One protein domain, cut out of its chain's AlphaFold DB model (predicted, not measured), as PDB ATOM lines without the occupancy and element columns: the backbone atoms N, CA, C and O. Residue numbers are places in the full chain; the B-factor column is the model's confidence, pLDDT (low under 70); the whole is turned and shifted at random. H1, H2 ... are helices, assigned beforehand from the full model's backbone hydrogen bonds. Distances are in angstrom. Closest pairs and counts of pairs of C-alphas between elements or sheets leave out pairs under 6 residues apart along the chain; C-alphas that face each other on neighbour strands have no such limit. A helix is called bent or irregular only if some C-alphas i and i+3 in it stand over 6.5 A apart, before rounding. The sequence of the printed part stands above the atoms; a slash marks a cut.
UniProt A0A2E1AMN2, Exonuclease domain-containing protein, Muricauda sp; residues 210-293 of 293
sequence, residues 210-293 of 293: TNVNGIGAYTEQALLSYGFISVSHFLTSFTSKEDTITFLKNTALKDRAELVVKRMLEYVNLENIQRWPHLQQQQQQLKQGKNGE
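What this domain is: This is residues 210 to 293 of the 293 residues of the protein "Exonuclease domain-containing protein" of Muricauda sp (UniProt A0A2E1AMN2). A small compact head holds the short helices H1, H2 and H3 and the first part of the long helix H4; residues 269 to 293 stick out from it as an arm. The 84 printed residues have four named helices, H1 to H4, and no named strand: all helix. The whole is only just loose, close to extended, radius of gyration of the C-alphas 17.3 A, spanning 60 by 24 by 20 A.

How they stand to each other: Start at H1, residues 217 to 225, which touches no helix. H2, residues 231 to 236, touches residues 264 to 268 of H4, residues 254 to 289, about perpendicular at 81 degrees; the closest C-alphas, Val 231 and Met 264, are 6.7 A apart. H3, residues 241 to 249, and H4 form a helical hairpin, closest at the C-alphas of Leu 248 and Ala 257, 5.2 A. Every O i to N i+4 pair is within hydrogen-bond range in H1, H2 and H3, 27 of 32 in H4.

Where its parts are: Find C-alpha 254 at (187.689, 194.066, 169.584); H4 runs 52.0 A to C-alpha 289 at (156.871, 235.385, 162.586), irregular where C-alphas 255 and 258 are 8.2 A apart.

The domain as a whole: The printed part has no cut; pLDDT is under 70 at residues 289 to 293.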
ATOM      1  N   THR A 210     173.109 201.642 162.540       94.88
ATOM      2  CA  THR A 210     173.266 201.563 161.084       94.88
ATOM      3  C   THR A 210     173.231 202.908 160.342       94.88
ATOM      4  O   THR A 210     173.587 202.966 159.157       94.88
ATOM      5  N   ASN A 211     172.899 204.019 161.014       94.12
ATOM      6  CA  ASN A 211     173.097 205.360 160.448       94.12
ATOM      7  C   ASN A 211     174.571 205.775 160.424       94.12
ATOM      8  O   ASN A 211     174.974 206.570 159.575       94.12
ATOM      9  N   VAL A 212     175.398 205.201 161.299       94.88
ATOM     10  CA  VAL A 212     176.830 205.484 161.346       94.88
ATOM     11  C   VAL A 212     177.540 204.720 160.229       94.88
ATOM     12  O   VAL A 212     177.519 203.489 160.162       94.88
ATOM     13  N   ASN A 213     178.216 205.446 159.338       91.50
ATOM     14  CA  ASN A 213     178.967 204.829 158.246       91.50
ATOM     15  C   ASN A 213     180.043 203.867 158.777       91.50
ATOM     16  O   ASN A 213     180.850 204.215 159.638       91.50
ATOM     17  N   GLY A 214     180.064 202.653 158.223       90.31
ATOM     18  CA  GLY A 214     180.952 201.570 158.660       90.31
ATOM     19  C   GLY A 214     180.368 200.673 159.756       90.31
ATOM     20  O   GLY A 214     180.972 199.647 160.071       90.31
ATOM     21  N   ILE A 215     179.190 200.999 160.295       93.94
ATOM     22  CA  ILE A 215     178.446 200.133 161.210       93.94
ATOM     23  C   ILE A 215     177.363 199.395 160.422       93.94
ATOM     24  O   ILE A 215     176.384 199.976 159.963       93.94
ATOM     25  N   GLY A 216     177.581 198.095 160.223       91.56
ATOM     26  CA  GLY A 216     176.618 197.199 159.585       91.56
ATOM     27  C   GLY A 216     175.782 196.416 160.599       91.56
ATOM     28  O   GLY A 216     176.012 196.497 161.806       91.56
ATOM     29  N   ALA A 217     174.871 195.586 160.082       89.38
ATOM     30  CA  ALA A 217     173.937 194.783 160.877       89.38
ATOM     31  C   ALA A 217     174.626 193.896 161.933       89.38
ATOM     32  O   ALA A 217     174.135 193.785 163.048       89.38
ATOM     33  N   TYR A 218     175.795 193.318 161.624       91.25
ATOM     34  CA  TYR A 218     176.554 192.512 162.591       91.25
ATOM     35  C   TYR A 218     176.981 193.325 163.824       91.25
ATOM     36  O   TYR A 218     176.778 192.899 164.959       91.25
ATOM     37  N   THR A 219     177.554 194.512 163.606       95.06
ATOM     38  CA  THR A 219     177.992 195.394 164.695       95.06
ATOM     39  C   THR A 219     176.798 195.898 165.502       95.06
ATOM     40  O   THR A 219     176.856 195.909 166.727       95.06
ATOM     41  N   GLU A 220     175.709 196.273 164.828       94.94
ATOM     42  CA  GLU A 220     174.451 196.674 165.466       94.94
ATOM     43  C   GLU A 220     173.886 195.555 166.352       94.94
ATOM     44  O   GLU A 220     173.614 195.782 167.529       94.94
ATOM     45  N   GLN A 221     173.794 194.328 165.834       92.81
ATOM     46  CA  GLN A 221     173.306 193.176 166.588       92.81
ATOM     47  C   GLN A 221     174.191 192.860 167.801       92.81
ATOM     48  O   GLN A 221     173.669 192.564 168.875       92.81
ATOM     49  N   ALA A 222     175.517 192.953 167.658       94.62
ATOM     50  CA  ALA A 222     176.439 192.762 168.772       94.62
ATOM     51  C   ALA A 222     176.193 193.795 169.884       94.62
ATOM     52  O   ALA A 222     176.050 193.420 171.045       94.62
ATOM     53  N   LEU A 223     176.063 195.078 169.542       95.81
ATOM     54  CA  LEU A 223     175.792 196.144 170.515       95.81
ATOM     55  C   LEU A 223     174.424 195.977 171.190       95.81
ATOM     56  O   LEU A 223     174.329 196.085 172.412       95.81
ATOM     57  N   LEU A 224     173.389 195.629 170.423       93.88
ATOM     58  CA  LEU A 224     172.060 195.325 170.961       93.88
ATOM     59  C   LEU A 224     172.095 194.121 171.913       93.88
ATOM     60  O   LEU A 224     171.412 194.133 172.933       93.88
ATOM     61  N   SER A 225     172.923 193.105 171.636       93.19
ATOM     62  CA  SER A 225     173.071 191.934 172.517       93.19
ATOM     63  C   SER A 225     173.700 192.265 173.875       93.19
ATOM     64  O   SER A 225     173.461 191.551 174.846       93.19
ATOM     65  N   TYR A 226     174.443 193.374 173.962       94.69
ATOM     66  CA  TYR A 226     174.952 193.933 175.217       94.69
ATOM     67  C   TYR A 226     173.969 194.908 175.889       94.69
ATOM     68  O   TYR A 226     174.313 195.527 176.890       94.69
ATOM     69  N   GLY A 227     172.748 195.050 175.362       93.62
ATOM     70  CA  GLY A 227     171.704 195.903 175.933       93.62
ATOM     71  C   GLY A 227     171.757 197.364 175.487       93.62
ATOM     72  O   GLY A 227     170.998 198.186 176.000       93.62
ATOM     73  N   PHE A 228     172.611 197.727 174.524       95.88
ATOM     74  CA  PHE A 228     172.642 199.098 174.024       95.88
ATOM     75  C   PHE A 228     171.562 199.332 172.975       95.88
ATOM     76  O   PHE A 228     171.585 198.720 171.915       95.88
ATOM     77  N   ILE A 229     170.650 200.265 173.245       94.44
ATOM     78  CA  ILE A 229     169.473 200.505 172.398       94.44
ATOM     79  C   ILE A 229     169.661 201.583 171.316       94.44
ATOM     80  O   ILE A 229     168.785 201.754 170.476       94.44
ATOM     81  N   SER A 230     170.759 202.350 171.329       96.25
ATOM     82  CA  SER A 230     171.059 203.400 170.339       96.25
ATOM     83  C   SER A 230     172.518 203.858 170.412       96.25
ATOM     84  O   SER A 230     173.206 203.572 171.394       96.25
ATOM     85  N   VAL A 231     172.977 204.614 169.403       97.06
ATOM     86  CA  VAL A 231     174.319 205.234 169.404       97.06
ATOM     87  C   VAL A 231     174.501 206.143 170.616       97.06
ATOM     88  O   VAL A 231     175.500 206.027 171.321       97.06
ATOM     89  N   SER A 232     173.524 207.013 170.884       94.44
ATOM     90  CA  SER A 232     173.583 207.939 172.014       94.44
ATOM     91  C   SER A 232     173.643 207.182 173.337       94.44
ATOM     92  O   SER A 232     174.541 207.439 174.124       94.44
ATOM     93  N   HIS A 233     172.765 206.189 173.536       95.75
ATOM     94  CA  HIS A 233     172.757 205.377 174.755       95.75
ATOM     95  C   HIS A 233     174.093 204.661 174.977       95.75
ATOM     96  O   HIS A 233     174.596 204.639 176.096       95.75
ATOM     97  N   PHE A 234     174.687 204.105 173.915       97.56
ATOM     98  CA  PHE A 234     175.998 203.471 174.001       97.56
ATOM     99  C   PHE A 234     177.070 204.458 174.467       97.56
ATOM    100  O   PHE A 234     177.748 204.189 175.451       97.56
ATOM    101  N   LEU A 235     177.193 205.615 173.813       96.62
ATOM    102  CA  LEU A 235     178.234 206.592 174.143       96.62
ATOM    103  C   LEU A 235     178.040 207.233 175.524       96.62
ATOM    104  O   LEU A 235     179.026 207.502 176.199       96.62
ATOM    105  N   THR A 236     176.800 207.448 175.973       95.50
ATOM    106  CA  THR A 236     176.522 208.013 177.307       95.50
ATOM    107  C   THR A 236     176.603 206.991 178.439       95.50
ATOM    108  O   THR A 236     176.521 207.374 179.601       95.50
ATOM    109  N   SER A 237     176.741 205.699 178.129       97.38
ATOM    110  CA  SER A 237     176.924 204.646 179.139       97.38
ATOM    111  C   SER A 237     178.347 204.602 179.709       97.38
ATOM    112  O   SER A 237     178.600 203.870 180.663       97.38
ATOM    113  N   PHE A 238     179.280 205.363 179.132       97.25
ATOM    114  CA  PHE A 238     180.683 205.397 179.534       97.25
ATOM    115  C   PHE A 238     181.109 206.818 179.896       97.25
ATOM    116  O   PHE A 238     180.621 207.798 179.338       97.25
ATOM    117  N   THR A 239     182.060 206.922 180.820       95.25
ATOM    118  CA  THR A 239     182.616 208.198 181.285       95.25
ATOM    119  C   THR A 239     183.592 208.828 180.297       95.25
ATOM    120  O   THR A 239     183.738 210.048 180.273       95.25
ATOM    121  N   SER A 240     184.257 208.015 179.474       96.38
ATOM    122  CA  SER A 240     185.237 208.482 178.498       96.38
ATOM    123  C   SER A 240     185.230 207.652 177.210       96.38
ATOM    124  O   SER A 240     184.685 206.542 177.122       96.38
ATOM    125  N   LYS A 241     185.892 208.195 176.184       96.69
ATOM    126  CA  LYS A 241     186.162 207.487 174.930       96.69
ATOM    127  C   LYS A 241     187.011 206.236 175.181       96.69
ATOM    128  O   LYS A 241     186.766 205.193 174.574       96.69
ATOM    129  N   GLU A 242     187.997 206.337 176.062       97.88
ATOM    130  CA  GLU A 242     188.930 205.273 176.419       97.88
ATOM    131  C   GLU A 242     188.203 204.103 177.098       97.88
ATOM    132  O   GLU A 242     188.460 202.945 176.755       97.88
ATOM    133  N   ASP A 243     187.229 204.391 177.967       97.81
ATOM    134  CA  ASP A 243     186.381 203.374 178.604       97.81
ATOM    135  C   ASP A 243     185.530 202.636 177.568       97.81
ATOM    136  O   ASP A 243     185.447 201.406 177.571       97.81
ATOM    137  N   THR A 244     184.966 203.382 176.614       97.62
ATOM    138  CA  THR A 244     184.165 202.819 175.519       97.62
ATOM    139  C   THR A 244     185.005 201.867 174.654       97.62
ATOM    140  O   THR A 244     184.575 200.762 174.312       97.62
ATOM    141  N   ILE A 245     186.237 202.266 174.313       98.12
ATOM    142  CA  ILE A 245     187.178 201.432 173.547       98.12
ATOM    143  C   ILE A 245     187.569 200.190 174.350       98.12
ATOM    144  O   ILE A 245     187.591 199.090 173.798       98.12
ATOM    145  N   THR A 246     187.864 200.355 175.640       98.25
ATOM    146  CA  THR A 246     188.235 199.256 176.540       98.25
ATOM    147  C   THR A 246     187.113 198.233 176.649       98.25
ATOM    148  O   THR A 246     187.370 197.034 176.533       98.25
ATOM    149  N   PHE A 247     185.862 198.681 176.773       98.00
ATOM    150  CA  PHE A 247     184.704 197.797 176.714       98.00
ATOM    151  C   PHE A 247     184.691 196.997 175.406       98.00
ATOM    152  O   PHE A 247     184.721 195.769 175.443       98.00
ATOM    153  N   LEU A 248     184.746 197.662 174.244       97.62
ATOM    154  CA  LEU A 248     184.683 196.975 172.948       97.62
ATOM    155  C   LEU A 248     185.857 196.017 172.704       97.62
ATOM    156  O   LEU A 248     185.646 194.970 172.087       97.62
ATOM    157  N   LYS A 249     187.062 196.315 173.213       97.56
ATOM    158  CA  LYS A 249     188.233 195.415 173.163       97.56
ATOM    159  C   LYS A 249     187.995 194.079 173.879       97.56
ATOM    160  O   LYS A 249     188.645 193.095 173.538       97.56
ATOM    161  N   ASN A 250     187.021 194.019 174.788       96.62
ATOM    162  CA  ASN A 250     186.596 192.806 175.488       96.62
ATOM    163  C   ASN A 250     185.354 192.133 174.866       96.62
ATOM    164  O   ASN A 250     184.767 191.235 175.466       96.62
ATOM    165  N   THR A 251     184.940 192.541 173.662       95.81
ATOM    166  CA  THR A 251     183.774 191.985 172.951       95.81
ATOM    167  C   THR A 251     184.167 191.330 171.625       95.81
ATOM    168  O   THR A 251     185.323 191.366 171.197       95.81
ATOM    169  N   ALA A 252     183.177 190.802 170.900       94.44
ATOM    170  CA  ALA A 252     183.344 190.352 169.516       94.44
ATOM    171  C   ALA A 252     183.741 191.476 168.528       94.44
ATOM    172  O   ALA A 252     184.041 191.195 167.370       94.44
ATOM    173  N   LEU A 253     183.740 192.744 168.960       95.69
ATOM    174  CA  LEU A 253     184.092 193.916 168.151       95.69
ATOM    175  C   LEU A 253     185.532 194.406 168.380       95.69
ATOM    176  O   LEU A 253     185.901 195.462 167.860       95.69
ATOM    177  N   LYS A 254     186.349 193.658 169.134       96.56
ATOM    178  CA  LYS A 254     187.689 194.066 169.584       96.56
ATOM    179  C   LYS A 254     188.597 194.613 168.479       96.56
ATOM    180  O   LYS A 254     189.213 195.659 168.663       96.56
ATOM    181  N   ASP A 255     188.590 193.984 167.304       96.12
ATOM    182  CA  ASP A 255     189.482 194.333 166.189       96.12
ATOM    183  C   ASP A 255     189.075 195.638 165.484       96.12
ATOM    184  O   ASP A 255     189.792 196.153 164.629       96.12
ATOM    185  N   ARG A 256     187.900 196.187 165.820       95.38
ATOM    186  CA  ARG A 256     187.361 197.429 165.247       95.38
ATOM    187  C   ARG A 256     186.967 198.453 166.308       95.38
ATOM    188  O   ARG A 256     186.375 199.469 165.949       95.38
ATOM    189  N   ALA A 257     187.290 198.213 167.580       96.94
ATOM    190  CA  ALA A 257     186.847 199.024 168.712       96.94
ATOM    191  C   ALA A 257     187.093 200.526 168.491       96.94
ATOM    192  O   ALA A 257     186.168 201.333 168.547       96.94
ATOM    193  N   GLU A 258     188.329 200.895 168.152       97.31
ATOM    194  CA  GLU A 258     188.728 202.294 167.966       97.31
ATOM    195  C   GLU A 258     188.016 202.951 166.780       97.31
ATOM    196  O   GLU A 258     187.540 204.083 166.888       97.31
ATOM    197  N   LEU A 259     187.887 202.229 165.662       96.62
ATOM    198  CA  LEU A 259     187.197 202.719 164.472       96.62
ATOM    199  C   LEU A 259     185.703 202.930 164.741       96.62
ATOM    200  O   LEU A 259     185.164 203.969 164.371       96.62
ATOM    201  N   VAL A 260     185.042 201.968 165.390       96.44
ATOM    202  CA  VAL A 260     183.613 202.045 165.720       96.44
ATOM    203  C   VAL A 260     183.340 203.249 166.622       96.44
ATOM    204  O   VAL A 260     182.489 204.071 166.284       96.44
ATOM    205  N   VAL A 261     184.106 203.414 167.705       97.62
ATOM    206  CA  VAL A 261     183.941 204.546 168.635       97.62
ATOM    207  C   VAL A 261     184.204 205.875 167.938       97.62
ATOM    208  O   VAL A 261     183.403 206.800 168.066       97.62
ATOM    209  N   LYS A 262     185.279 205.971 167.143       97.12
ATOM    210  CA  LYS A 262     185.582 207.175 166.361       97.12
ATOM    211  C   LYS A 262     184.406 207.565 165.459       97.12
ATOM    212  O   LYS A 262     183.989 208.716 165.482       97.12
ATOM    213  N   ARG A 263     183.847 206.613 164.706       96.81
ATOM    214  CA  ARG A 263     182.729 206.864 163.783       96.81
ATOM    215  C   ARG A 263     181.454 207.296 164.500       96.81
ATOM    216  O   ARG A 263     180.764 208.187 164.015       96.81
ATOM    217  N   MET A 264     181.147 206.690 165.644       97.12
ATOM    218  CA  MET A 264     179.988 207.078 166.447       97.12
ATOM    219  C   MET A 264     180.134 208.496 167.009       97.12
ATOM    220  O   MET A 264     179.195 209.280 166.910       97.12
ATOM    221  N   LEU A 265     181.312 208.843 167.543       95.94
ATOM    222  CA  LEU A 265     181.596 210.192 168.042       95.94
ATOM    223  C   LEU A 265     181.542 211.236 166.919       95.94
ATOM    224  O   LEU A 265     180.925 212.280 167.097       95.94
ATOM    225  N   GLU A 266     182.132 210.947 165.753       94.12
ATOM    226  CA  GLU A 266     182.030 211.804 164.562       94.12
ATOM    227  C   GLU A 266     180.565 212.050 164.182       94.12
ATOM    228  O   GLU A 266     180.164 213.194 163.977       94.12
ATOM    229  N   TYR A 267     179.752 210.990 164.139       93.69
ATOM    230  CA  TYR A 267     178.337 211.089 163.795       93.69
ATOM    231  C   TYR A 267     177.550 211.928 164.813       93.69
ATOM    232  O   TYR A 267     176.818 212.836 164.428       93.69
ATOM    233  N   VAL A 268     177.714 211.665 166.114       92.50
ATOM    234  CA  VAL A 268     177.007 212.411 167.170       92.50
ATOM    235  C   VAL A 268     177.447 213.870 167.219       92.50
ATOM    236  O   VAL A 268     176.605 214.747 167.383       92.50
ATOM    237  N   ASN A 269     178.734 214.157 167.012       90.00
ATOM    238  CA  ASN A 269     179.215 215.533 166.925       90.00
ATOM    239  C   ASN A 269     178.575 216.279 165.751       90.00
ATOM    240  O   ASN A 269     178.169 217.424 165.921       90.00
ATOM    241  N   LEU A 270     178.428 215.642 164.584       85.88
ATOM    242  CA  LEU A 270     177.721 216.245 163.449       85.88
ATOM    243  C   LEU A 270     176.247 216.520 163.779       85.88
ATOM    244  O   LEU A 270     175.756 217.613 163.502       85.88
ATOM    245  N   GLU A 271     175.548 215.579 164.415       84.81
ATOM    246  CA  GLU A 271     174.156 215.789 164.836       84.81
ATOM    247  C   GLU A 271     174.037 216.929 165.872       84.81
ATOM    248  O   GLU A 271     173.164 217.786 165.744       84.81
ATOM    249  N   ASN A 272     174.945 217.010 166.850       81.81
ATOM    250  CA  ASN A 272     174.929 218.028 167.910       81.81
ATOM    251  C   ASN A 272     175.365 219.422 167.453       81.81
ATOM    252  O   ASN A 272     174.825 220.409 167.939       81.81
ATOM    253  N   ILE A 273     176.337 219.520 166.547       79.00
ATOM    254  CA  ILE A 273     176.860 220.809 166.077       79.00
ATOM    255  C   ILE A 273     175.986 221.367 164.954       79.00
ATOM    256  O   ILE A 273     175.750 222.570 164.896       79.00
ATOM    257  N   GLN A 274     175.508 220.508 164.052       78.25
ATOM    258  CA  GLN A 274     174.790 220.957 162.862       78.25
ATOM    259  C   GLN A 274     173.281 220.823 163.038       78.25
ATOM    260  O   GLN A 274     172.567 221.804 162.885       78.25
ATOM    261  N   ARG A 275     172.770 219.639 163.387       84.06
ATOM    262  CA  ARG A 275     171.326 219.375 163.310       84.06
ATOM    263  C   ARG A 275     170.516 220.098 164.380       84.06
ATOM    264  O   ARG A 275     169.606 220.857 164.055       84.06
ATOM    265  N   TRP A 276     170.850 219.876 165.646       82.50
ATOM    266  CA  TRP A 276     170.047 220.379 166.763       82.50
ATOM    267  C   TRP A 276     169.986 221.911 166.863       82.50
ATOM    268  O   TRP A 276     168.874 222.433 166.976       82.50
ATOM    269  N   PRO A 277     171.106 222.655 166.761       84.69
ATOM    270  CA  PRO A 277     171.073 224.110 166.886       84.69
ATOM    271  C   PRO A 277     170.281 224.785 165.759       84.69
ATOM    272  O   PRO A 277     169.521 225.713 166.019       84.69
ATOM    273  N   HIS A 278     170.392 224.286 164.522       85.81
ATOM    274  CA  HIS A 278     169.653 224.848 163.386       85.81
ATOM    275  C   HIS A 278     168.145 224.612 163.515       85.81
ATOM    276  O   HIS A 278     167.366 225.530 163.275       85.81
ATOM    277  N   LEU A 279     167.714 223.422 163.950       86.88
ATOM    278  CA  LEU A 279     166.289 223.158 164.190       86.88
ATOM    279  C   LEU A 279     165.723 224.055 165.300       86.88
ATOM    280  O   LEU A 279     164.611 224.561 165.166       86.88
ATOM    281  N   GLN A 280     166.494 224.305 166.364       85.50
ATOM    282  CA  GLN A 280     166.109 225.250 167.419       85.50
ATOM    283  C   GLN A 280     166.014 226.689 166.897       85.50
ATOM    284  O   GLN A 280     165.079 227.408 167.250       85.50
ATOM    285  N   GLN A 281     166.941 227.107 166.034       87.56
ATOM    286  CA  GLN A 281     166.900 228.423 165.401       87.56
ATOM    287  C   GLN A 281     165.666 228.579 164.498       87.56
ATOM    288  O   GLN A 281     164.938 229.561 164.640       87.56
ATOM    289  N   GLN A 282     165.382 227.601 163.629       87.19
ATOM    290  CA  GLN A 282     164.182 227.600 162.779       87.19
ATOM    291  C   GLN A 282     162.905 227.675 163.627       87.19
ATOM    292  O   GLN A 282     162.005 228.465 163.349       87.19
ATOM    293  N   GLN A 283     162.845 226.907 164.715       88.00
ATOM    294  CA  GLN A 283     161.722 226.933 165.649       88.00
ATOM    295  C   GLN A 283     161.523 228.324 166.279       88.00
ATOM    296  O   GLN A 283     160.387 228.770 166.449       88.00
ATOM    297  N   GLN A 284     162.603 229.023 166.642       86.94
ATOM    298  CA  GLN A 284     162.531 230.386 167.179       86.94
ATOM    299  C   GLN A 284     162.049 231.393 166.127       86.94
ATOM    300  O   GLN A 284     161.200 232.226 166.441       86.94
ATOM    301  N   GLN A 285     162.531 231.286 164.887       87.00
ATOM    302  CA  GLN A 285     162.111 232.144 163.773       87.00
ATOM    303  C   GLN A 285     160.613 231.994 163.477       87.00
ATOM    304  O   GLN A 285     159.898 232.991 163.405       87.00
ATOM    305  N   LEU A 286     160.111 230.756 163.417       84.44
ATOM    306  CA  LEU A 286     158.685 230.480 163.209       84.44
ATOM    307  C   LEU A 286     157.801 231.045 164.334       84.44
ATOM    308  O   LEU A 286     156.685 231.492 164.081       84.44
ATOM    309  N   LYS A 287     158.291 231.060 165.582       79.94
ATOM    310  CA  LYS A 287     157.580 231.683 166.714       79.94
ATOM    311  C   LYS A 287     157.554 233.209 166.628       79.94
ATOM    312  O   LYS A 287     156.570 233.811 167.038       79.94
ATOM    313  N   GLN A 288     158.623 233.828 166.132       77.12
ATOM    314  CA  GLN A 288     158.703 235.283 165.981       77.12
ATOM    315  C   GLN A 288     157.816 235.785 164.835       77.12
ATOM    316  O   GLN A 288     157.142 236.793 165.013       77.12
ATOM    317  N   GLY A 289     157.746 235.050 163.717       65.31
ATOM    318  CA  GLY A 289     156.871 235.385 162.586       65.31
ATOM    319  C   GLY A 289     155.382 235.407 162.950       65.31
ATOM    320  O   GLY A 289     154.674 236.316 162.546       65.31
ATOM    321  N   LYS A 290     154.921 234.483 163.808       57.78
ATOM    322  CA  LYS A 290     153.518 234.434 164.268       57.78
ATOM    323  C   LYS A 290     153.113 235.526 165.267       57.78
ATOM    324  O   LYS A 290     151.926 235.699 165.499       57.78
ATOM    325  N   ASN A 291     154.069 236.213 165.894       50.06
ATOM    326  CA  ASN A 291     153.788 237.282 166.864       50.06
ATOM    327  C   ASN A 291     153.860 238.689 166.235       50.06
ATOM    328  O   ASN A 291     153.694 239.675 166.953       50.06
ATOM    329  N   GLY A 292     154.193 238.782 164.942       46.19
ATOM    330  CA  GLY A 292     154.328 240.036 164.194       46.19
ATOM    331  C   GLY A 292     153.178 240.336 163.226       46.19
ATOM    332  O   GLY A 292     153.203 241.401 162.612       46.19
ATOM    333  N   GLU A 293     152.207 239.427 163.106       42.84
ATOM    334  CA  GLU A 293     150.916 239.605 162.417       42.84
ATOM    335  C   GLU A 293     149.791 239.796 163.442       42.84
ATOM    336  O   GLU A 293     148.886 240.622 163.174       42.84
TER     337      GLU A 293